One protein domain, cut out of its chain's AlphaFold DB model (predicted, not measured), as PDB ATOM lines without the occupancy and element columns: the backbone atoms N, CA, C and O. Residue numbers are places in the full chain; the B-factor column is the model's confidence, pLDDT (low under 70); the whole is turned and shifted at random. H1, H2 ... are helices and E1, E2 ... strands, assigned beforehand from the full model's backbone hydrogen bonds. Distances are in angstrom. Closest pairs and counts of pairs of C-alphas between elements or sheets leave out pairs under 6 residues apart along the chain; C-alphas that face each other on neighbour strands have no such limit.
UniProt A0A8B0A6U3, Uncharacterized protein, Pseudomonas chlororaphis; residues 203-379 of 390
ATOM      1  N   GLN A 203     190.604 148.225 166.234       92.38
ATOM      2  CA  GLN A 203     190.016 148.436 167.555       92.38
ATOM      3  C   GLN A 203     189.231 149.744 167.557       92.38
ATOM      4  O   GLN A 203     189.721 150.762 167.066       92.38
ATOM      5  N   PHE A 204     188.043 149.715 168.153       91.19
ATOM      6  CA  PHE A 204     187.150 150.863 168.263       91.19
ATOM      7  C   PHE A 204     186.990 151.231 169.737       91.19
ATOM      8  O   PHE A 204     186.626 150.389 170.558       91.19
ATOM      9  N   SER A 205     187.264 152.487 170.073       91.88
ATOM     10  CA  SER A 205     187.081 153.037 171.414       91.88
ATOM     11  C   SER A 205     186.144 154.233 171.329       91.88
ATOM     12  O   SER A 205     186.563 155.344 170.991       91.88
ATOM     13  N   LYS A 206     184.855 153.991 171.581       89.94
ATOM     14  CA  LYS A 206     183.820 155.022 171.531       89.94
ATOM     15  C   LYS A 206     183.851 155.876 172.798       89.94
ATOM     16  O   LYS A 206     183.777 155.369 173.917       89.94
ATOM     17  N   GLY A 207     183.990 157.184 172.614       87.62
ATOM     18  CA  GLY A 207     183.891 158.204 173.651       87.62
ATOM     19  C   GLY A 207     182.583 158.991 173.550       87.62
ATOM     20  O   GLY A 207     181.728 158.712 172.718       87.62
ATOM     21  N   LEU A 208     182.427 160.012 174.399       84.44
ATOM     22  CA  LEU A 208     181.197 160.816 174.452       84.44
ATOM     23  C   LEU A 208     180.924 161.608 173.160       84.44
ATOM     24  O   LEU A 208     179.767 161.794 172.804       84.44
ATOM     25  N   ASN A 209     181.978 162.094 172.497       87.44
ATOM     26  CA  ASN A 209     181.883 163.028 171.365       87.44
ATOM     27  C   ASN A 209     182.555 162.497 170.089       87.44
ATOM     28  O   ASN A 209     182.825 163.271 169.176       87.44
ATOM     29  N   GLY A 210     182.904 161.215 170.047       94.06
ATOM     30  CA  GLY A 210     183.614 160.632 168.917       94.06
ATOM     31  C   GLY A 210     184.277 159.311 169.260       94.06
ATOM     32  O   GLY A 210     184.284 158.881 170.416       94.06
ATOM     33  N   THR A 211     184.857 158.688 168.248       95.69
ATOM     34  CA  THR A 211     185.417 157.342 168.311       95.69
ATOM     35  C   THR A 211     186.889 157.372 167.928       95.69
ATOM     36  O   THR A 211     187.259 157.918 166.890       95.69
ATOM     37  N   THR A 212     187.739 156.758 168.752       96.38
ATOM     38  CA  THR A 212     189.134 156.482 168.394       96.38
ATOM     39  C   THR A 212     189.225 155.111 167.732       96.38
ATOM     40  O   THR A 212     188.739 154.119 168.278       96.38
ATOM     41  N   LEU A 213     189.877 155.049 166.576       95.50
ATOM     42  CA  LEU A 213     190.146 153.838 165.815       95.50
ATOM     43  C   LEU A 213     191.644 153.541 165.851       95.50
ATOM     44  O   LEU A 213     192.460 154.429 165.602       95.50
ATOM     45  N   ILE A 214     192.007 152.288 166.111       94.12
ATOM     46  CA  ILE A 214     193.384 151.797 165.990       94.12
ATOM     47  C   ILE A 214     193.377 150.659 164.980       94.12
ATOM     48  O   ILE A 214     192.964 149.547 165.299       94.12
ATOM     49  N   THR A 215     193.823 150.944 163.759       92.81
ATOM     50  CA  THR A 215     193.904 149.954 162.680       92.81
ATOM     51  C   THR A 215     195.303 149.372 162.628       92.81
ATOM     52  O   THR A 215     196.299 150.099 162.635       92.81
ATOM     53  N   GLN A 216     195.397 148.052 162.586       90.69
ATOM     54  CA  GLN A 216     196.670 147.355 162.544       90.69
ATOM     55  C   GLN A 216     197.412 147.588 161.229       90.69
ATOM     56  O   GLN A 216     196.822 147.615 160.146       90.69
ATOM     57  N   GLY A 217     198.735 147.695 161.319       84.19
ATOM     58  CA  GLY A 217     199.590 147.709 160.142       84.19
ATOM     59  C   GLY A 217     199.814 146.298 159.597       84.19
ATOM     60  O   GLY A 217     200.061 145.355 160.346       84.19
ATOM     61  N   VAL A 218     199.785 146.151 158.274       75.94
ATOM     62  CA  VAL A 218     200.152 144.892 157.611       75.94
ATOM     63  C   VAL A 218     201.669 144.755 157.484       75.94
ATOM     64  O   VAL A 218     202.386 145.727 157.248       75.94
ATOM     65  N   SER A 219     202.179 143.523 157.564       77.00
ATOM     66  CA  SER A 219     203.574 143.186 157.216       77.00
ATOM     67  C   SER A 219     204.656 143.995 157.960       77.00
ATOM     68  O   SER A 219     205.712 144.283 157.401       77.00
ATOM     69  N   GLY A 220     204.410 144.344 159.228       70.94
ATOM     70  CA  GLY A 220     205.362 145.078 160.071       70.94
ATOM     71  C   GLY A 220     205.256 146.603 159.986       70.94
ATOM     72  O   GLY A 220     206.080 147.290 160.588       70.94
ATOM     73  N   ALA A 221     204.258 147.136 159.274       81.81
ATOM     74  CA  ALA A 221     203.878 148.537 159.410       81.81
ATOM     75  C   ALA A 221     203.337 148.817 160.825       81.81
ATOM     76  O   ALA A 221     202.729 147.951 161.455       81.81
ATOM     77  N   SER A 222     203.559 150.035 161.321       87.88
ATOM     78  CA  SER A 222     202.945 150.508 162.565       87.88
ATOM     79  C   SER A 222     201.426 150.599 162.422       87.88
ATOM     80  O   SER A 222     200.912 150.759 161.314       87.88
ATOM     81  N   SER A 223     200.706 150.534 163.543       91.19
ATOM     82  CA  SER A 223     199.274 150.826 163.546       91.19
ATOM     83  C   SER A 223     199.001 152.286 163.189       91.19
ATOM     84  O   SER A 223     199.803 153.180 163.487       91.19
ATOM     85  N   VAL A 224     197.840 152.508 162.577       94.06
ATOM     86  CA  VAL A 224     197.295 153.837 162.318       94.06
ATOM     87  C   VAL A 224     196.259 154.158 163.384       94.06
ATOM     88  O   VAL A 224     195.364 153.348 163.634       94.06
ATOM     89  N   ARG A 225     196.388 155.323 164.024       96.62
ATOM     90  CA  ARG A 225     195.442 155.795 165.044       96.62
ATOM     91  C   ARG A 225     194.688 157.008 164.533       96.62
ATOM     92  O   ARG A 225     195.297 157.961 164.053       96.62
ATOM     93  N   SER A 226     193.369 156.992 164.630       98.06
ATOM     94  CA  SER A 226     192.529 158.075 164.118       98.06
ATOM     95  C   SER A 226     191.405 158.385 165.088       98.06
ATOM     96  O   SER A 226     190.915 157.489 165.765       98.06
ATOM     97  N   PHE A 227     190.998 159.645 165.158       98.31
ATOM     98  CA  PHE A 227     189.814 160.065 165.895       98.31
ATOM     99  C   PHE A 227     188.770 160.587 164.915       98.31
ATOM    100  O   PHE A 227     189.098 161.400 164.057       98.31
ATOM    101  N   VAL A 228     187.527 160.132 165.054       98.00
ATOM    102  CA  VAL A 228     186.382 160.627 164.285       98.00
ATOM    103  C   VAL A 228     185.396 161.251 165.257       98.00
ATOM    104  O   VAL A 228     184.887 160.564 166.145       98.00
ATOM    105  N   SER A 229     185.143 162.546 165.113       97.31
ATOM    106  CA  SER A 229     184.156 163.257 165.915       97.31
ATOM    107  C   SER A 229     182.735 162.965 165.439       97.31
ATOM    108  O   SER A 229     182.455 162.899 164.246       97.31
ATOM    109  N   GLU A 230     181.823 162.837 166.400       94.38
ATOM    110  CA  GLU A 230     180.373 162.750 166.177       94.38
ATOM    111  C   GLU A 230     179.656 164.025 166.689       94.38
ATOM    112  O   GLU A 230     178.427 164.096 166.749       94.38
ATOM    113  N   SER A 231     180.423 165.042 167.105       95.25
ATOM    114  CA  SER A 231     179.919 166.312 167.641       95.25
ATOM    115  C   SER A 231     179.439 167.252 166.530       95.25
ATOM    116  O   SER A 231     179.981 167.253 165.435       95.25
ATOM    117  N   ASN A 232     178.451 168.099 166.843       95.12
ATOM    118  CA  ASN A 232     178.069 169.272 166.032       95.12
ATOM    119  C   ASN A 232     178.376 170.604 166.750       95.12
ATOM    120  O   ASN A 232     177.839 171.658 166.409       95.12
ATOM    121  N   ALA A 233     179.126 170.535 167.846       96.94
ATOM    122  CA  ALA A 233     179.524 171.675 168.653       96.94
ATOM    123  C   ALA A 233     181.027 171.880 168.530       96.94
ATOM    124  O   ALA A 233     181.746 170.890 168.543       96.94
ATOM    125  N   ASN A 234     181.460 173.141 168.551       98.00
ATOM    126  CA  ASN A 234     182.863 173.543 168.466       98.00
ATOM    127  C   ASN A 234     183.759 172.789 169.460       98.00
ATOM    128  O   ASN A 234     183.501 172.777 170.673       98.00
ATOM    129  N   GLN A 235     184.855 172.249 168.951       97.94
ATOM    130  CA  GLN A 235     185.845 171.476 169.679       97.94
ATOM    131  C   GLN A 235     187.247 172.029 169.457       97.94
ATOM    132  O   GLN A 235     187.542 172.767 168.524       97.94
ATOM    133  N   THR A 236     188.150 171.631 170.344       98.06
ATOM    134  CA  THR A 236     189.586 171.727 170.108       98.06
ATOM    135  C   THR A 236     190.117 170.306 170.125       98.06
ATOM    136  O   THR A 236     190.081 169.646 171.168       98.06
ATOM    137  N   LEU A 237     190.539 169.818 168.966       98.44
ATOM    138  CA  LEU A 237     190.994 168.455 168.741       98.44
ATOM    139  C   LEU A 237     192.492 168.500 168.455       98.44
ATOM    140  O   LEU A 237     192.938 169.200 167.555       98.44
ATOM    141  N   SER A 238     193.277 167.775 169.246       98.25
ATOM    142  CA  SER A 238     194.735 167.764 169.132       98.25
ATOM    143  C   SER A 238     195.235 166.337 169.004       98.25
ATOM    144  O   SER A 238     194.898 165.498 169.847       98.25
ATOM    145  N   VAL A 239     196.074 166.090 167.998       98.50
ATOM    146  CA  VAL A 239     196.689 164.786 167.710       98.50
ATOM    147  C   VAL A 239     197.414 164.256 168.951       98.50
ATOM    148  O   VAL A 239     197.131 163.151 169.418       98.50
ATOM    149  N   ALA A 240     198.227 165.103 169.587       97.62
ATOM    150  CA  ALA A 240     198.954 164.765 170.809       97.62
ATOM    151  C   ALA A 240     198.044 164.494 172.023       97.62
ATOM    152  O   ALA A 240     198.345 163.623 172.837       97.62
ATOM    153  N   THR A 241     196.936 165.231 172.174       96.94
ATOM    154  CA  THR A 241     196.025 165.057 173.326       96.94
ATOM    155  C   THR A 241     195.168 163.802 173.193       96.94
ATOM    156  O   THR A 241     194.880 163.141 174.191       96.94
ATOM    157  N   LEU A 242     194.755 163.483 171.966       96.69
ATOM    158  CA  LEU A 242     193.947 162.309 171.644       96.69
ATOM    159  C   LEU A 242     194.791 161.034 171.480       96.69
ATOM    160  O   LEU A 242     194.217 159.951 171.409       96.69
ATOM    161  N   ASP A 243     196.124 161.157 171.437       96.56
ATOM    162  CA  ASP A 243     197.066 160.078 171.106       96.56
ATOM    163  C   ASP A 243     196.690 159.377 169.790       96.56
ATOM    164  O   ASP A 243     196.597 158.150 169.695       96.56
ATOM    165  N   VAL A 244     196.440 160.179 168.756       97.88
ATOM    166  CA  VAL A 244     196.134 159.709 167.397       97.88
ATOM    167  C   VAL A 244     197.180 160.223 166.411       97.88
ATOM    168  O   VAL A 244     198.183 160.784 166.821       97.88
ATOM    169  N   GLN A 245     196.989 159.958 165.122       97.88
ATOM    170  CA  GLN A 245     197.754 160.547 164.014       97.88
ATOM    171  C   GLN A 245     196.839 161.368 163.104       97.88
ATOM    172  O   GLN A 245     197.255 162.372 162.546       97.88
ATOM    173  N   ASN A 246     195.581 160.938 162.968       98.38
ATOM    174  CA  ASN A 246     194.608 161.577 162.090       98.38
ATOM    175  C   ASN A 246     193.377 162.011 162.880       98.38
ATOM    176  O   ASN A 246     192.942 161.310 163.802       98.38
ATOM    177  N   ILE A 247     192.790 163.131 162.481       98.75
ATOM    178  CA  ILE A 247     191.564 163.671 163.061       98.75
ATOM    179  C   ILE A 247     190.574 163.926 161.933       98.75
ATOM    180  O   ILE A 247     190.877 164.619 160.966       98.75
ATOM    181  N   TYR A 248     189.375 163.387 162.099       98.44
ATOM    182  CA  TYR A 248     188.198 163.751 161.333       98.44
ATOM    183  C   TYR A 248     187.256 164.491 162.276       98.44
ATOM    184  O   TYR A 248     186.673 163.885 163.180       98.44
ATOM    185  N   ALA A 249     187.187 165.807 162.137       98.06
ATOM    186  CA  ALA A 249     186.286 166.645 162.903       98.06
ATOM    187  C   ALA A 249     184.844 166.524 162.376       98.06
ATOM    188  O   ALA A 249     184.563 165.802 161.413       98.06
ATOM    189  N   GLY A 250     183.909 167.080 163.142       96.44
ATOM    190  CA  GLY A 250     182.485 166.815 162.991       96.44
ATOM    191  C   GLY A 250     181.779 167.978 162.314       96.44
ATOM    192  O   GLY A 250     182.146 168.415 161.229       96.44
ATOM    193  N   GLY A 251     180.716 168.450 162.953       96.44
ATOM    194  CA  GLY A 251     180.190 169.779 162.693       96.44
ATOM    195  C   GLY A 251     180.601 170.762 163.786       96.44
ATOM    196  O   GLY A 251     180.842 170.372 164.929       96.44
ATOM    197  N   GLY A 252     180.532 172.049 163.477       97.88
ATOM    198  CA  GLY A 252     180.908 173.121 164.392       97.88
ATOM    199  C   GLY A 252     182.093 173.897 163.838       97.88
ATOM    200  O   GLY A 252     182.553 173.638 162.747       97.88
ATOM    201  N   ASN A 253     182.552 174.899 164.575       98.50
ATOM    202  CA  ASN A 253     183.783 175.597 164.218       98.50
ATOM    203  C   ASN A 253     184.897 175.044 165.103       98.50
ATOM    204  O   ASN A 253     185.060 175.494 166.248       98.50
ATOM    205  N   ASP A 254     185.585 174.033 164.602       98.62
ATOM    206  CA  ASP A 254     186.571 173.239 165.311       98.62
ATOM    207  C   ASP A 254     187.986 173.811 165.142       98.62
ATOM    208  O   ASP A 254     188.328 174.489 164.178       98.62
ATOM    209  N   SER A 255     188.840 173.568 166.135       98.62
ATOM    210  CA  SER A 255     190.271 173.864 166.070       98.62
ATOM    211  C   SER A 255     191.037 172.549 166.063       98.62
ATOM    212  O   SER A 255     191.018 171.821 167.058       98.62
ATOM    213  N   LEU A 256     191.684 172.248 164.942       98.88
ATOM    214  CA  LEU A 256     192.446 171.033 164.696       98.88
ATOM    215  C   LEU A 256     193.935 171.348 164.827       98.88
ATOM    216  O   LEU A 256     194.469 172.172 164.088       98.88
ATOM    217  N   LEU A 257     194.591 170.690 165.785       98.88
ATOM    218  CA  LEU A 257     196.021 170.829 166.047       98.88
ATOM    219  C   LEU A 257     196.739 169.511 165.757       98.88
ATOM    220  O   LEU A 257     196.494 168.510 166.445       98.88
ATOM    221  N   GLY A 258     197.630 169.528 164.774       98.62
ATOM    222  CA  GLY A 258     198.555 168.439 164.492       98.62
ATOM    223  C   GLY A 258     199.746 168.403 165.453       98.62
ATOM    224  O   GLY A 258     199.696 168.952 166.565       98.62
ATOM    225  N   ASP A 259     200.795 167.684 165.067       98.31
ATOM    226  CA  ASP A 259     202.036 167.567 165.821       98.31
ATOM    227  C   ASP A 259     203.297 167.713 164.950       98.31
ATOM    228  O   ASP A 259     203.439 168.711 164.262       98.31
ATOM    229  N   ALA A 260     204.292 166.839 165.110       98.06
ATOM    230  CA  ALA A 260     205.535 166.884 164.333       98.06
ATOM    231  C   ALA A 260     205.651 165.706 163.349       98.06
ATOM    232  O   ALA A 260     206.693 165.510 162.713       98.06
ATOM    233  N   GLY A 261     204.650 164.826 163.341       97.44
ATOM    234  CA  GLY A 261     204.520 163.735 162.394       97.44
ATOM    235  C   GLY A 261     203.482 164.069 161.333       97.44
ATOM    236  O   GLY A 261     202.634 164.915 161.541       97.44
ATOM    237  N   ALA A 262     203.509 163.324 160.229       97.81
ATOM    238  CA  ALA A 262     202.506 163.438 159.176       97.81
ATOM    239  C   ALA A 262     201.095 163.142 159.715       97.81
ATOM    240  O   ALA A 262     200.823 162.032 160.198       97.81
ATOM    241  N   ASN A 263     200.205 164.122 159.628       98.56
ATOM    242  CA  ASN A 263     198.832 164.070 160.102       98.56
ATOM    243  C   ASN A 263     197.845 164.250 158.945       98.56
ATOM    244  O   ASN A 263     198.076 165.004 158.000       98.56
ATOM    245  N   TRP A 264     196.707 163.559 159.021       98.38
ATOM    246  CA  TRP A 264     195.543 163.860 158.183       98.38
ATOM    247  C   TRP A 264     194.484 164.550 159.035       98.38
ATOM    248  O   TRP A 264     193.964 163.950 159.982       98.38
ATOM    249  N   LEU A 265     194.168 165.798 158.699       98.88
ATOM    250  CA  LEU A 265     193.228 166.650 159.420       98.88
ATOM    251  C   LEU A 265     192.057 167.002 158.501       98.88
ATOM    252  O   LEU A 265     192.258 167.574 157.433       98.88
ATOM    253  N   VAL A 266     190.834 166.670 158.911       98.75
ATOM    254  CA  VAL A 266     189.609 166.986 158.161       98.75
ATOM    255  C   VAL A 266     188.689 167.832 159.025       98.75
ATOM    256  O   VAL A 266     188.325 167.367 160.101       98.75
ATOM    257  N   GLY A 267     188.321 169.029 158.561       98.00
ATOM    258  CA  GLY A 267     187.493 169.985 159.317       98.00
ATOM    259  C   GLY A 267     186.029 169.560 159.440       98.00
ATOM    260  O   GLY A 267     185.466 169.514 160.529       98.00
ATOM    261  N   GLY A 268     185.448 169.085 158.339       97.56
ATOM    262  CA  GLY A 268     184.047 168.683 158.324       97.56
ATOM    263  C   GLY A 268     183.142 169.871 158.017       97.56
ATOM    264  O   GLY A 268     183.349 170.529 157.008       97.56
ATOM    265  N   LEU A 269     182.077 170.068 158.798       97.06
ATOM    266  CA  LEU A 269     181.115 171.151 158.572       97.06
ATOM    267  C   LEU A 269     181.366 172.321 159.515       97.06
ATOM    268  O   LEU A 269     181.266 172.147 160.723       97.06
ATOM    269  N   GLY A 270     181.408 173.532 158.976       97.75
ATOM    270  CA  GLY A 270     181.534 174.759 159.756       97.75
ATOM    271  C   GLY A 270     182.810 175.494 159.380       97.75
ATOM    272  O   GLY A 270     183.397 175.216 158.350       97.75
ATOM    273  N   SER A 271     183.170 176.521 160.146       98.25
ATOM    274  CA  SER A 271     184.367 177.316 159.855       98.25
ATOM    275  C   SER A 271     185.472 176.928 160.820       98.25
ATOM    276  O   SER A 271     185.517 177.439 161.947       98.25
ATOM    277  N   ASP A 272     186.334 176.025 160.382       98.75
ATOM    278  CA  ASP A 272     187.358 175.403 161.202       98.75
ATOM    279  C   ASP A 272     188.672 176.196 161.180       98.75
ATOM    280  O   ASP A 272     188.855 177.224 160.513       98.75
ATOM    281  N   THR A 273     189.596 175.775 162.035       98.81
ATOM    282  CA  THR A 273     190.952 176.313 162.139       98.81
ATOM    283  C   THR A 273     191.942 175.169 162.203       98.81
ATOM    284  O   THR A 273     191.827 174.308 163.071       98.81
ATOM    285  N   PHE A 274     192.939 175.200 161.326       98.88
ATOM    286  CA  PHE A 274     193.963 174.176 161.185       98.88
ATOM    287  C   PHE A 274     195.327 174.743 161.563       98.88
ATOM    288  O   PHE A 274     195.736 175.790 161.060       98.88
ATOM    289  N   ASP A 275     196.032 174.020 162.422       98.75
ATOM    290  CA  ASP A 275     197.450 174.202 162.716       98.75
ATOM    291  C   ASP A 275     198.093 172.813 162.698       98.75
ATOM    292  O   ASP A 275     198.010 172.082 163.686       98.75
ATOM    293  N   ALA A 276     198.609 172.391 161.541       98.62
ATOM    294  CA  ALA A 276     199.057 171.011 161.342       98.62
ATOM    295  C   ALA A 276     200.453 170.731 161.933       98.62
ATOM    296  O   ALA A 276     200.684 169.641 162.444       98.62
ATOM    297  N   GLY A 277     201.295 171.761 162.060       98.44
ATOM    298  CA  GLY A 277     202.570 171.675 162.769       98.44
ATOM    299  C   GLY A 277     203.756 171.368 161.856       98.44
ATOM    300  O   GLY A 277     203.917 172.007 160.822       98.44
ATOM    301  N   ASP A 278     204.662 170.497 162.295       98.12
ATOM    302  CA  ASP A 278     205.766 170.021 161.450       98.12
ATOM    303  C   ASP A 278     205.376 168.651 160.863       98.12
ATOM    304  O   ASP A 278     204.690 167.870 161.516       98.12
ATOM    305  N   GLY A 279     205.944 168.268 159.724       98.12
ATOM    306  CA  GLY A 279     205.642 166.985 159.082       98.12
ATOM    307  C   GLY A 279     205.048 167.191 157.699       98.12
ATOM    308  O   GLY A 279     204.897 168.315 157.259       98.12
ATOM    309  N   ASP A 280     204.802 166.096 156.983       98.44
ATOM    310  CA  ASP A 280     204.138 166.160 155.678       98.44
ATOM    311  C   ASP A 280     202.643 165.892 155.900       98.44
ATOM    312  O   ASP A 280     202.228 164.732 156.029       98.44
ATOM    313  N   ASP A 281     201.849 166.955 155.988       98.75
ATOM    314  CA  ASP A 281     200.455 166.916 156.417       98.75
ATOM    315  C   ASP A 281     199.458 166.971 155.252       98.75
ATOM    316  O   ASP A 281     199.733 167.449 154.148       98.75
ATOM    317  N   VAL A 282     198.249 166.464 155.501       98.75
ATOM    318  CA  VAL A 282     197.112 166.572 154.579       98.75
ATOM    319  C   VAL A 282     195.945 167.228 155.300       98.75
ATOM    320  O   VAL A 282     195.407 166.678 156.262       98.75
ATOM    321  N   LEU A 283     195.532 168.390 154.801       98.81
ATOM    322  CA  LEU A 283     194.414 169.172 155.310       98.81
ATOM    323  C   LEU A 283     193.268 169.092 154.303       98.81
ATOM    324  O   LEU A 283     193.388 169.551 153.164       98.81
ATOM    325  N   LEU A 284     192.156 168.501 154.729       98.69
ATOM    326  CA  LEU A 284     190.922 168.434 153.956       98.69
ATOM    327  C   LEU A 284     189.955 169.494 154.493       98.69
ATOM    328  O   LEU A 284     189.462 169.379 155.618       98.69
ATOM    329  N   ILE A 285     189.728 170.521 153.682       98.31
ATOM    330  CA  ILE A 285     188.990 171.738 154.041       98.31
ATOM    331  C   ILE A 285     187.761 171.910 153.148       98.31
ATOM    332  O   ILE A 285     187.665 171.279 152.090       98.31
ATOM    333  N   ASP A 286     186.859 172.810 153.514       97.31
ATOM    334  CA  ASP A 286     185.806 173.295 152.623       97.31
ATOM    335  C   ASP A 286     185.781 174.835 152.530       97.31
ATOM    336  O   ASP A 286     186.669 175.529 153.018       97.31
ATOM    337  N   ALA A 287     184.802 175.399 151.820       97.50
ATOM    338  CA  ALA A 287     184.729 176.844 151.601       97.50
ATOM    339  C   ALA A 287     184.168 177.662 152.784       97.50
ATOM    340  O   ALA A 287     184.104 178.892 152.694       97.50
ATOM    341  N   ASP A 288     183.719 177.023 153.868       97.81
ATOM    342  CA  ASP A 288     183.440 177.694 155.143       97.81
ATOM    343  C   ASP A 288     184.722 177.902 155.968       97.81
ATOM    344  O   ASP A 288     184.778 178.826 156.795       97.81
ATOM    345  N   ASP A 289     185.783 177.144 155.682       98.06
ATOM    346  CA  ASP A 289     187.109 177.335 156.264       98.06
ATOM    347  C   ASP A 289     187.767 178.590 155.703       98.06
ATOM    348  O   ASP A 289     188.077 178.723 154.515       98.06
ATOM    349  N   LEU A 290     187.994 179.566 156.580       95.81
ATOM    350  CA  LEU A 290     188.600 180.815 156.151       95.81
ATOM    351  C   LEU A 290     190.094 180.592 155.870       95.81
ATOM    352  O   LEU A 290     190.793 180.101 156.754       95.81
ATOM    353  N   PRO A 291     190.637 181.050 154.726       94.62
ATOM    354  CA  PRO A 291     192.037 180.823 154.354       94.62
ATOM    355  C   PRO A 291     193.051 181.267 155.415       94.62
ATOM    356  O   PRO A 291     194.099 180.653 155.580       94.62
ATOM    357  N   GLN A 292     192.748 182.325 156.176       95.94
ATOM    358  CA  GLN A 292     193.621 182.781 157.262       95.94
ATOM    359  C   GLN A 292     193.662 181.870 158.495       95.94
ATOM    360  O   GLN A 292     194.491 182.112 159.364       95.94
ATOM    361  N   ASN A 293     192.760 180.896 158.590       97.12
ATOM    362  CA  ASN A 293     192.703 179.921 159.673       97.12
ATOM    363  C   ASN A 293     193.382 178.600 159.290       97.12
ATOM    364  O   ASN A 293     193.376 177.677 160.098       97.12
ATOM    365  N   VAL A 294     193.908 178.480 158.070       98.31
ATOM    366  CA  VAL A 294     194.520 177.249 157.573       98.31
ATOM    367  C   VAL A 294     196.032 177.418 157.579       98.31
ATOM    368  O   VAL A 294     196.578 178.190 156.790       98.31
ATOM    369  N   HIS A 295     196.700 176.705 158.482       98.31
ATOM    370  CA  HIS A 295     198.152 176.672 158.603       98.31
ATOM    371  C   HIS A 295     198.637 175.223 158.537       98.31
ATOM    372  O   HIS A 295     198.439 174.446 159.469       98.31
ATOM    373  N   ALA A 296     199.263 174.869 157.422       98.00
ATOM    374  CA  ALA A 296     199.850 173.554 157.203       98.00
ATOM    375  C   ALA A 296     201.219 173.402 157.890       98.00
ATOM    376  O   ALA A 296     201.546 172.334 158.374       98.00
ATOM    377  N   GLY A 297     201.953 174.502 158.063       97.62
ATOM    378  CA  GLY A 297     203.139 174.527 158.912       97.62
ATOM    379  C   GLY A 297     204.436 174.229 158.162       97.62
ATOM    380  O   GLY A 297     204.858 175.058 157.351       97.62
ATOM    381  N   ALA A 298     205.171 173.190 158.554       97.12
ATOM    382  CA  ALA A 298     206.497 172.898 158.024       97.12
ATOM    383  C   ALA A 298     206.631 171.458 157.524       97.12
ATOM    384  O   ALA A 298     206.911 170.549 158.297       97.12
ATOM    385  N   GLY A 299     206.677 171.300 156.211       96.69
ATOM    386  CA  GLY A 299     207.065 170.062 155.553       96.69
ATOM    387  C   GLY A 299     206.735 170.158 154.081       96.69
ATOM    388  O   GLY A 299     207.057 171.165 153.455       96.69
ATOM    389  N   THR A 300     206.208 169.082 153.507       96.94
ATOM    390  CA  THR A 300     205.523 169.125 152.213       96.94
ATOM    391  C   THR A 300     204.052 168.831 152.426       96.94
ATOM    392  O   THR A 300     203.661 167.667 152.529       96.94
ATOM    393  N   ASP A 301     203.250 169.886 152.416       98.31
ATOM    394  CA  ASP A 301     201.872 169.807 152.872       98.31
ATOM    395  C   ASP A 301     200.863 169.923 151.732       98.31
ATOM    396  O   ASP A 301     201.077 170.607 150.721       98.31
ATOM    397  N   VAL A 302     199.735 169.235 151.903       98.62
ATOM    398  CA  VAL A 302     198.638 169.193 150.938       98.62
ATOM    399  C   VAL A 302     197.401 169.843 151.529       98.62
ATOM    400  O   VAL A 302     196.873 169.382 152.537       98.62
ATOM    401  N   ILE A 303     196.877 170.850 150.838       98.62
ATOM    402  CA  ILE A 303     195.521 171.355 151.047       98.62
ATOM    403  C   ILE A 303     194.634 170.793 149.943       98.62
ATOM    404  O   ILE A 303     194.914 170.974 148.754       98.62
ATOM    405  N   GLN A 304     193.556 170.126 150.335       98.56
ATOM    406  CA  GLN A 304     192.524 169.655 149.424       98.56
ATOM    407  C   GLN A 304     191.170 170.247 149.818       98.56
ATOM    408  O   GLN A 304     190.718 170.085 150.949       98.56
ATOM    409  N   VAL A 305     190.513 170.896 148.862       98.25
ATOM    410  CA  VAL A 305     189.186 171.493 149.036       98.25
ATOM    411  C   VAL A 305     188.110 170.481 148.663       98.25
ATOM    412  O   VAL A 305     188.187 169.804 147.635       98.25
ATOM    413  N   VAL A 306     187.079 170.381 149.495       96.50
ATOM    414  CA  VAL A 306     185.892 169.563 149.252       96.50
ATOM    415  C   VAL A 306     184.684 170.473 149.059       96.50
ATOM    416  O   VAL A 306     184.433 171.380 149.844       96.50
ATOM    417  N   GLY A 307     183.899 170.203 148.016       95.62
ATOM    418  CA  GLY A 307     182.673 170.941 147.711       95.62
ATOM    419  C   GLY A 307     182.730 171.691 146.381       95.62
ATOM    420  O   GLY A 307     183.663 171.539 145.597       95.62
ATOM    421  N   ASP A 308     181.679 172.459 146.113       96.06
ATOM    422  CA  ASP A 308     181.419 173.164 144.849       96.06
ATOM    423  C   ASP A 308     181.415 174.694 144.996       96.06
ATOM    424  O   ASP A 308     181.026 175.424 144.084       96.06
ATOM    425  N   ARG A 309     181.820 175.192 146.166       97.69
ATOM    426  CA  ARG A 309     181.911 176.619 146.460       97.69
ATOM    427  C   ARG A 309     183.346 177.097 146.306       97.69
ATOM    428  O   ARG A 309     184.269 176.415 146.726       97.69
ATOM    429  N   SER A 310     183.478 178.303 145.770       97.00
ATOM    430  CA  SER A 310     184.749 178.989 145.563       97.00
ATOM    431  C   SER A 310     185.534 179.224 146.850       97.00
ATOM    432  O   SER A 310     184.975 179.711 147.840       97.00
ATOM    433  N   VAL A 311     186.847 179.029 146.775       97.44
ATOM    434  CA  VAL A 311     187.821 179.458 147.784       97.44
ATOM    435  C   VAL A 311     188.857 180.427 147.211       97.44
ATOM    436  O   VAL A 311     189.045 180.548 146.001       97.44
ATOM    437  N   ALA A 312     189.548 181.149 148.096       96.12
ATOM    438  CA  ALA A 312     190.635 182.045 147.713       96.12
ATOM    439  C   ALA A 312     191.857 181.845 148.618       96.12
ATOM    440  O   ALA A 312     191.850 182.303 149.756       96.12
ATOM    441  N   PHE A 313     192.912 181.201 148.123       94.31
ATOM    442  CA  PHE A 313     194.069 180.804 148.930       94.31
ATOM    443  C   PHE A 313     195.361 181.519 148.538       94.31
ATOM    444  O   PHE A 313     195.681 181.660 147.359       94.31
ATOM    445  N   ASP A 314     196.134 181.922 149.548       94.50
ATOM    446  CA  ASP A 314     197.558 182.237 149.414       94.50
ATOM    447  C   ASP A 314     198.355 181.107 150.071       94.50
ATOM    448  O   ASP A 314     198.402 180.985 151.298       94.50
ATOM    449  N   MET A 315     198.974 180.272 149.242       94.69
ATOM    450  CA  MET A 315     199.691 179.075 149.675       94.69
ATOM    451  C   MET A 315     200.924 179.410 150.517       94.69
ATOM    452  O   MET A 315     201.296 178.645 151.403       94.69
ATOM    453  N   ALA A 316     201.529 180.587 150.321       92.94
ATOM    454  CA  ALA A 316     202.644 181.023 151.153       92.94
ATOM    455  C   ALA A 316     202.185 181.457 152.553       92.94
ATOM    456  O   ALA A 316     202.945 181.309 153.510       92.94
ATOM    457  N   GLN A 317     200.966 181.993 152.680       93.56
ATOM    458  CA  GLN A 317     200.363 182.287 153.983       93.56
ATOM    459  C   GLN A 317     199.898 181.009 154.689       93.56
ATOM    460  O   GLN A 317     200.073 180.893 155.901       93.56
ATOM    461  N   ALA A 318     199.324 180.069 153.935       95.81
ATOM    462  CA  ALA A 318     198.893 178.780 154.464       95.81
ATOM    463  C   ALA A 318     200.068 177.846 154.793       95.81
ATOM    464  O   ALA A 318     199.898 176.909 155.563       95.81
ATOM    465  N   GLN A 319     201.260 178.144 154.260       96.00
ATOM    466  CA  GLN A 319     202.476 177.342 154.400       96.00
ATOM    467  C   GLN A 319     202.317 175.932 153.819       96.00
ATOM    468  O   GLN A 319     202.703 174.970 154.461       96.00
ATOM    469  N   ALA A 320     201.720 175.824 152.631       96.12
ATOM    470  CA  ALA A 320     201.518 174.547 151.954       96.12
ATOM    471  C   ALA A 320     202.119 174.555 150.543       96.12
ATOM    472  O   ALA A 320     202.167 175.589 149.870       96.12
ATOM    473  N   GLU A 321     202.542 173.381 150.079       95.94
ATOM    474  CA  GLU A 321     203.231 173.191 148.799       95.94
ATOM    475  C   GLU A 321     202.313 172.636 147.707       95.94
ATOM    476  O   GLU A 321     202.577 172.814 146.510       95.94
ATOM    477  N   VAL A 322     201.239 171.955 148.107       97.50
ATOM    478  CA  VAL A 322     200.288 171.322 147.197       97.50
ATOM    479  C   VAL A 322     198.879 171.829 147.472       97.50
ATOM    480  O   VAL A 322     198.399 171.794 148.601       97.50
ATOM    481  N   PHE A 323     198.198 172.258 146.413       98.00
ATOM    482  CA  PHE A 323     196.787 172.621 146.439       98.00
ATOM    483  C   PHE A 323     196.007 171.775 145.440       98.00
ATOM    484  O   PHE A 323     196.403 171.648 144.275       98.00
ATOM    485  N   VAL A 324     194.880 171.237 145.889       98.19
ATOM    486  CA  VAL A 324     193.888 170.566 145.051       98.19
ATOM    487  C   VAL A 324     192.535 171.211 145.326       98.19
ATOM    488  O   VAL A 324     191.977 171.023 146.406       98.19
ATOM    489  N   GLY A 325     192.034 171.986 144.370       97.56
ATOM    490  CA  GLY A 325     190.752 172.669 144.488       97.56
ATOM    491  C   GLY A 325     189.548 171.752 144.291       97.56
ATOM    492  O   GLY A 325     189.673 170.546 144.036       97.56
ATOM    493  N   GLY A 326     188.377 172.347 144.504       96.75
ATOM    494  CA  GLY A 326     187.088 171.665 144.498       96.75
ATOM    495  C   GLY A 326     186.435 171.686 143.117       96.75
ATOM    496  O   GLY A 326     187.091 171.527 142.096       96.75
ATOM    497  N   ALA A 327     185.111 171.839 143.093       96.81
ATOM    498  CA  ALA A 327     184.338 172.094 141.873       96.81
ATOM    499  C   ALA A 327     183.876 173.566 141.748       96.81
ATOM    500  O   ALA A 327     182.993 173.862 140.939       96.81
ATOM    501  N   GLY A 328     184.378 174.445 142.622       96.75
ATOM    502  CA  GLY A 328     184.054 175.871 142.647       96.75
ATOM    503  C   GLY A 328     185.004 176.698 141.781       96.75
ATOM    504  O   GLY A 328     186.039 176.219 141.361       96.75
ATOM    505  N   GLU A 329     184.658 177.961 141.522       98.00
ATOM    506  CA  GLU A 329     185.552 178.897 140.817       98.00
ATOM    507  C   GLU A 329     186.609 179.424 141.801       98.00
ATOM    508  O   GLU A 329     186.322 180.346 142.575       98.00
ATOM    509  N   ASP A 330     187.798 178.830 141.813       97.69
ATOM    510  CA  ASP A 330     188.805 179.053 142.846       97.69
ATOM    511  C   ASP A 330     189.850 180.105 142.438       97.69
ATOM    512  O   ASP A 330     190.198 180.298 141.270       97.69
ATOM    513  N   ILE A 331     190.395 180.819 143.429       97.38
ATOM    514  CA  ILE A 331     191.511 181.754 143.233       97.38
ATOM    515  C   ILE A 331     192.693 181.305 144.082       97.38
ATOM    516  O   ILE A 331     192.661 181.413 145.307       97.38
ATOM    517  N   VAL A 332     193.781 180.879 143.448       97.06
ATOM    518  CA  VAL A 332     194.948 180.349 144.159       97.06
ATOM    519  C   VAL A 332     196.199 181.127 143.788       97.06
ATOM    520  O   VAL A 332     196.614 181.182 142.629       97.06
ATOM    521  N   TYR A 333     196.839 181.694 144.803       94.19
ATOM    522  CA  TYR A 333     198.152 182.308 144.717       94.19
ATOM    523  C   TYR A 333     199.171 181.342 145.321       94.19
ATOM    524  O   TYR A 333     199.179 181.120 146.529       94.19
ATOM    525  N   GLY A 334     200.063 180.783 144.504       89.56
ATOM    526  CA  GLY A 334     201.166 179.946 144.988       89.56
ATOM    527  C   GLY A 334     202.118 180.719 145.903       89.56
ATOM    528  O   GLY A 334     202.646 180.177 146.868       89.56
ATOM    529  N   GLY A 335     202.295 182.016 145.635       78.69
ATOM    530  CA  GLY A 335     203.094 182.900 146.478       78.69
ATOM    531  C   GLY A 335     204.552 182.439 146.646       78.69
ATOM    532  O   GLY A 335     205.055 181.550 145.967       78.69
ATOM    533  N   GLY A 336     205.280 183.098 147.548       78.19
ATOM    534  CA  GLY A 336     206.547 182.574 148.067       78.19
ATOM    535  C   GLY A 336     207.697 182.354 147.065       78.19
ATOM    536  O   GLY A 336     207.830 183.005 146.026       78.19
ATOM    537  N   ARG A 337     208.626 181.482 147.477       84.50
ATOM    538  CA  ARG A 337     209.880 181.138 146.772       84.50
ATOM    539  C   ARG A 337     210.074 179.627 146.596       84.50
ATOM    540  O   ARG A 337     211.140 179.222 146.135       84.50
ATOM    541  N   GLN A 338     209.091 178.831 147.006       87.94
ATOM    542  CA  GLN A 338     209.097 177.377 146.873       87.94
ATOM    543  C   GLN A 338     208.327 176.971 145.624       87.94
ATOM    544  O   GLN A 338     207.500 177.736 145.143       87.94
ATOM    545  N   THR A 339     208.662 175.798 145.090       91.00
ATOM    546  CA  THR A 339     207.936 175.204 143.963       91.00
ATOM    547  C   THR A 339     206.588 174.700 144.446       91.00
ATOM    548  O   THR A 339     206.563 173.867 145.347       91.00
ATOM    549  N   MET A 340     205.514 175.170 143.816       91.56
ATOM    550  CA  MET A 340     204.152 174.761 144.150       91.56
ATOM    551  C   MET A 340     203.567 173.793 143.123       91.56
ATOM    552  O   MET A 340     203.882 173.858 141.928       91.56
ATOM    553  N   PHE A 341     202.668 172.929 143.590       94.94
ATOM    554  CA  PHE A 341     201.820 172.080 142.756       94.94
ATOM    555  C   PHE A 341     200.362 172.461 142.981       94.94
ATOM    556  O   PHE A 341     199.795 172.158 144.023       94.94
ATOM    557  N   ILE A 342     199.750 173.125 142.004       96.56
ATOM    558  CA  ILE A 342     198.381 173.631 142.121       96.56
ATOM    559  C   ILE A 342     197.518 172.986 141.044       96.56
ATOM    560  O   ILE A 342     197.829 173.071 139.850       96.56
ATOM    561  N   ARG A 343     196.428 172.354 141.479       97.38
ATOM    562  CA  ARG A 343     195.323 171.911 140.630       97.38
ATOM    563  C   ARG A 343     194.068 172.693 140.992       97.38
ATOM    564  O   ARG A 343     193.698 172.680 142.160       97.38
ATOM    565  N   GLY A 344     193.475 173.365 140.010       96.50
ATOM    566  CA  GLY A 344     192.247 174.148 140.160       96.50
ATOM    567  C   GLY A 344     191.039 173.262 140.450       96.50
ATOM    568  O   GLY A 344     190.402 173.423 141.479       96.50
ATOM    569  N   GLY A 345     190.868 172.196 139.666       96.88
ATOM    570  CA  GLY A 345     189.820 171.207 139.896       96.88
ATOM    571  C   GLY A 345     188.731 171.347 138.844       96.88
ATOM    572  O   GLY A 345     189.017 171.259 137.655       96.88
ATOM    573  N   GLY A 346     187.476 171.451 139.261       96.12
ATOM    574  CA  GLY A 346     186.401 171.867 138.364       96.12
ATOM    575  C   GLY A 346     186.032 173.320 138.627       96.12
ATOM    576  O   GLY A 346     186.072 173.733 139.773       96.12
ATOM    577  N   GLY A 347     185.564 174.040 137.612       97.19
ATOM    578  CA  GLY A 347     185.216 175.458 137.737       97.19
ATOM    579  C   GLY A 347     186.151 176.338 136.914       97.19
ATOM    580  O   GLY A 347     187.137 175.867 136.370       97.19
ATOM    581  N   ASP A 348     185.799 177.614 136.751       97.88
ATOM    582  CA  ASP A 348     186.625 178.566 136.002       97.88
ATOM    583  C   ASP A 348     187.648 179.211 136.954       97.88
ATOM    584  O   ASP A 348     187.344 180.194 137.639       97.88
ATOM    585  N   ASP A 349     188.867 178.669 137.002       98.25
ATOM    586  CA  ASP A 349     189.829 179.003 138.059       98.25
ATOM    587  C   ASP A 349     190.803 180.135 137.705       98.25
ATOM    588  O   ASP A 349     191.153 180.381 136.546       98.25
ATOM    589  N   ILE A 350     191.334 180.810 138.730       97.12
ATOM    590  CA  ILE A 350     192.452 181.755 138.612       97.12
ATOM    591  C   ILE A 350     193.650 181.231 139.401       97.12
ATOM    592  O   ILE A 350     193.710 181.348 140.624       97.12
ATOM    593  N   LEU A 351     194.658 180.731 138.688       96.94
ATOM    594  CA  LEU A 351     195.871 180.164 139.272       96.94
ATOM    595  C   LEU A 351     197.075 181.061 138.989       96.94
ATOM    596  O   LEU A 351     197.459 181.273 137.836       96.94
ATOM    597  N   ILE A 352     197.700 181.577 140.043       94.44
ATOM    598  CA  ILE A 352     198.833 182.499 139.955       94.44
ATOM    599  C   ILE A 352     200.026 181.898 140.700       94.44
ATOM    600  O   ILE A 352     200.021 181.781 141.921       94.44
ATOM    601  N   GLY A 353     201.072 181.536 139.962       91.81
ATOM    602  CA  GLY A 353     202.336 181.033 140.495       91.81
ATOM    603  C   GLY A 353     203.169 182.094 141.220       91.81
ATOM    604  O   GLY A 353     202.894 183.297 141.187       91.81
ATOM    605  N   GLY A 354     204.225 181.630 141.876       89.12
ATOM    606  CA  GLY A 354     205.175 182.416 142.643       89.12
ATOM    607  C   GLY A 354     206.473 182.735 141.894       89.12
ATOM    608  O   GLY A 354     206.540 182.901 140.674       89.12
ATOM    609  N   ALA A 355     207.550 182.904 142.663       88.69
ATOM    610  CA  ALA A 355     208.876 183.193 142.113       88.69
ATOM    611  C   ALA A 355     209.665 181.935 141.699       88.69
ATOM    612  O   ALA A 355     210.738 182.071 141.106       88.69
ATOM    613  N   ALA A 356     209.179 180.742 142.051       89.81
ATOM    614  CA  ALA A 356     209.811 179.461 141.752       89.81
ATOM    615  C   ALA A 356     209.260 178.839 140.457       89.81
ATOM    616  O   ALA A 356     208.498 179.470 139.729       89.81
ATOM    617  N   ASN A 357     209.706 177.618 140.146       89.56
ATOM    618  CA  ASN A 357     209.240 176.869 138.982       89.56
ATOM    619  C   ASN A 357     208.006 176.053 139.365       89.56
ATOM    620  O   ASN A 357     208.149 174.915 139.803       89.56
ATOM    621  N   ASP A 358     206.822 176.621 139.188       92.00
ATOM    622  CA  ASP A 358     205.581 175.994 139.646       92.00
ATOM    623  C   ASP A 358     204.969 175.051 138.601       92.00
ATOM    624  O   ASP A 358     205.190 175.174 137.387       92.00
ATOM    625  N   VAL A 359     204.154 174.112 139.082       93.25
ATOM    626  CA  VAL A 359     203.310 173.240 138.262       93.25
ATOM    627  C   VAL A 359     201.858 173.619 138.509       93.25
ATOM    628  O   VAL A 359     201.338 173.417 139.602       93.25
ATOM    629  N   LEU A 360     201.213 174.164 137.479       94.88
ATOM    630  CA  LEU A 360     199.845 174.673 137.549       94.88
ATOM    631  C   LEU A 360     198.972 173.931 136.530       94.88
ATOM    632  O   LEU A 360     199.338 173.832 135.353       94.88
ATOM    633  N   SER A 361     197.820 173.431 136.970       96.50
ATOM    634  CA  SER A 361     196.791 172.816 136.125       96.50
ATOM    635  C   SER A 361     195.433 173.380 136.511       96.50
ATOM    636  O   SER A 361     195.071 173.294 137.675       96.50
ATOM    637  N   GLY A 362     194.702 173.963 135.565       94.88
ATOM    638  CA  GLY A 362     193.324 174.413 135.809       94.88
ATOM    639  C   GLY A 362     192.325 173.253 135.860       94.88
ATOM    640  O   GLY A 362     191.409 173.264 136.658       94.88
ATOM    641  N   ASP A 363     192.622 172.165 135.143       95.88
ATOM    642  CA  ASP A 363     191.754 170.993 134.990       95.88
ATOM    643  C   ASP A 363     190.443 171.311 134.217       95.88
ATOM    644  O   ASP A 363     190.539 171.614 133.017       95.88
ATOM    645  N   ASP A 364     189.255 171.133 134.798       95.25
ATOM    646  CA  ASP A 364     187.957 171.227 134.106       95.25
ATOM    647  C   ASP A 364     187.346 172.639 134.221       95.25
ATOM    648  O   ASP A 364     186.666 172.939 135.193       95.25
ATOM    649  N   GLY A 365     187.445 173.460 133.174       95.94
ATOM    650  CA  GLY A 365     186.844 174.799 133.157       95.94
ATOM    651  C   GLY A 365     187.520 175.738 132.165       95.94
ATOM    652  O   GLY A 365     188.395 175.320 131.396       95.94
ATOM    653  N   ASP A 366     187.084 176.997 132.130       96.62
ATOM    654  CA  ASP A 366     187.745 178.072 131.387       96.62
ATOM    655  C   ASP A 366     188.728 178.830 132.309       96.62
ATOM    656  O   ASP A 366     188.442 179.910 132.828       96.62
ATOM    657  N   ASP A 367     189.934 178.280 132.462       97.06
ATOM    658  CA  ASP A 367     190.895 178.742 133.473       97.06
ATOM    659  C   ASP A 367     191.806 179.891 133.031       97.06
ATOM    660  O   ASP A 367     192.274 179.995 131.885       97.06
ATOM    661  N   ARG A 368     192.201 180.708 134.008       96.00
ATOM    662  CA  ARG A 368     193.283 181.686 133.902       96.00
ATOM    663  C   ARG A 368     194.509 181.216 134.684       96.00
ATOM    664  O   ARG A 368     194.522 181.250 135.908       96.00
ATOM    665  N   ILE A 369     195.600 180.922 133.972       94.12
ATOM    666  CA  ILE A 369     196.874 180.507 134.580       94.12
ATOM    667  C   ILE A 369     197.979 181.536 134.312       94.12
ATOM    668  O   ILE A 369     198.306 181.840 133.162       94.12
ATOM    669  N   GLU A 370     198.608 182.030 135.378       91.75
ATOM    670  CA  GLU A 370     199.762 182.928 135.342       91.75
ATOM    671  C   GLU A 370     200.953 182.305 136.077       91.75
ATOM    672  O   GLU A 370     200.969 182.225 137.294       91.75
ATOM    673  N   GLY A 371     201.999 181.891 135.360       81.25
ATOM    674  CA  GLY A 371     203.116 181.131 135.943       81.25
ATOM    675  C   GLY A 371     204.146 181.891 136.788       81.25
ATOM    676  O   GLY A 371     205.220 181.353 137.035       81.25
ATOM    677  N   GLY A 372     203.882 183.143 137.163       79.25
ATOM    678  CA  GLY A 372     204.804 183.936 137.982       79.25
ATOM    679  C   GLY A 372     206.184 184.208 137.349       79.25
ATOM    680  O   GLY A 372     206.374 184.142 136.132       79.25
ATOM    681  N   ALA A 373     207.162 184.588 138.184       74.81
ATOM    682  CA  ALA A 373     208.482 185.062 137.738       74.81
ATOM    683  C   ALA A 373     209.482 183.935 137.416       74.81
ATOM    684  O   ALA A 373     210.408 184.160 136.632       74.81
ATOM    685  N   GLY A 374     209.312 182.749 138.009       63.81
ATOM    686  CA  GLY A 374     210.114 181.561 137.690       63.81
ATOM    687  C   GLY A 374     209.642 180.836 136.425       63.81
ATOM    688  O   GLY A 374     210.411 180.090 135.818       63.81
ATOM    689  N   GLY A 375     208.427 181.146 135.959       58.66
ATOM    690  CA  GLY A 375     207.745 180.443 134.878       58.66
ATOM    691  C   GLY A 375     207.014 179.205 135.401       58.66
ATOM    692  O   GLY A 375     207.449 178.581 136.362       58.66
ATOM    693  N   ALA A 376     205.917 178.825 134.740       60.38
ATOM    694  CA  ALA A 376     205.171 177.612 135.073       60.38
ATOM    695  C   ALA A 376     205.270 176.567 133.964       60.38
ATOM    696  O   ALA A 376     205.220 176.891 132.771       60.38
ATOM    697  N   ALA A 377     205.339 175.300 134.364       63.97
ATOM    698  CA  ALA A 377     204.965 174.199 133.492       63.97
ATOM    699  C   ALA A 377     203.437 174.046 133.566       63.97
ATOM    700  O   ALA A 377     202.922 173.417 134.488       63.97
ATOM    701  N   SER A 378     202.710 174.653 132.622       59.59
ATOM    702  CA  SER A 378     201.267 174.440 132.495       59.59
ATOM    703  C   SER A 378     200.989 173.101 131.812       59.59
ATOM    704  O   SER A 378     201.525 172.807 130.737       59.59
ATOM    705  N   LEU A 379     200.159 172.267 132.435       55.38
ATOM    706  CA  LEU A 379     199.642 171.061 131.792       55.38
ATOM    707  C   LEU A 379     198.375 171.430 130.998       55.38
ATOM    708  O   LEU A 379     197.544 172.184 131.497       55.38
TER     709      LEU A 379
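AT A GLANCE: This is residues 203 to 379 of the 390 residues of an uncharacterized protein of Pseudomonas chlororaphis (UniProt A0A8B0A6U3). The chain is wound in stacked turns, a solenoid: one long, twisted sheet from E1 to E18 makes one wall, and two short parallel sheets, E4 E6 E8 and then E11 E13 E15 E17, face it in turn along its length. E1, E2 and E3 begin the long sheet as a meander, each strand the antiparallel neighbour of the one before, and residues 217 to 222 stick out from it. The long sheet, E1 E2 E3 E5 E7 E9 E10 E12 E14 E16 E18, is mixed. The printed part has 177 residues, under half of them in named elements; the class is mostly strand, with H1 after E4 and H2 after E11 among eighteen strands. It is compact, with a radius of gyration of the C-alphas of 16.9 A and spans of 49 by 35 by 26 A.

IN THESE COORDINATES: Find C-alpha 203 at (190.016, 148.436, 167.555), where E1 (203 to 206) begins. The long sheet goes on with E2 (210 to 215), 16.1 A, E3 (224 to 229), 16.6 A, E5 (246 to 248), E7 (264 to 266), E9 (282 to 285), E10 (302 to 305), E12 (322 to 324), E14 (341 to 346), 16.0 A, E16 (358 to 364), 19.1 A, and E18 (376 to 378), which ends at C-alpha 378, (201.267, 174.440, 132.495). Between these look for E4 (236 to 238), H1 (239 to 242), E6 (255 to 259), 13.3 A, and E8 (273 to 277), 12.5 A; then E11 (312 to 314), H2 (315 to 318), E13 (331 to 333), E15 (350 to 352) and E17 (368 to 370).

HOW THE PARTS SIT: Start at the hairpin E1 and E2, where N 205 and O 212 are 2.8 A apart. E3 and E5 are parallel, with N 248 and O 227 at 2.8 A; E9 and E10 are parallel, with N 283 and O 302 at 2.8 A. The three sheets form a stack of sheets, face to face in turn: E4 E6 E8 is 9.2 A from the long sheet and E11 E13 E15 E17 8.9 A, centre to centre of the facing parts. In the short sheets, E4 and E6 are parallel neighbours, with N 237 and O 255 within hydrogen-bond range at 2.8 A, and E11 and E13 are parallel neighbours, with N 313 and O 331 within hydrogen-bond range at 2.8 A. H1 only grazes the long sheet and E4 E6 E8; H2 only grazes the long sheet, only just on it with 5 pairs of C-alphas within 10 A. Both helices are too short for an O i to N i+4 pair; the one O i to N i+3 pair is within range in H1, not in H2.

THE WHOLE: The C-alphas of Leu 208 and Ala 373, the two farthest apart, are 51.8 A apart. The printed part has no cut; the link E9 to E10, residues 286 to 301, is long. Mean pLDDT of the printed part is 93.8, and residues 374 to 379 are under 70.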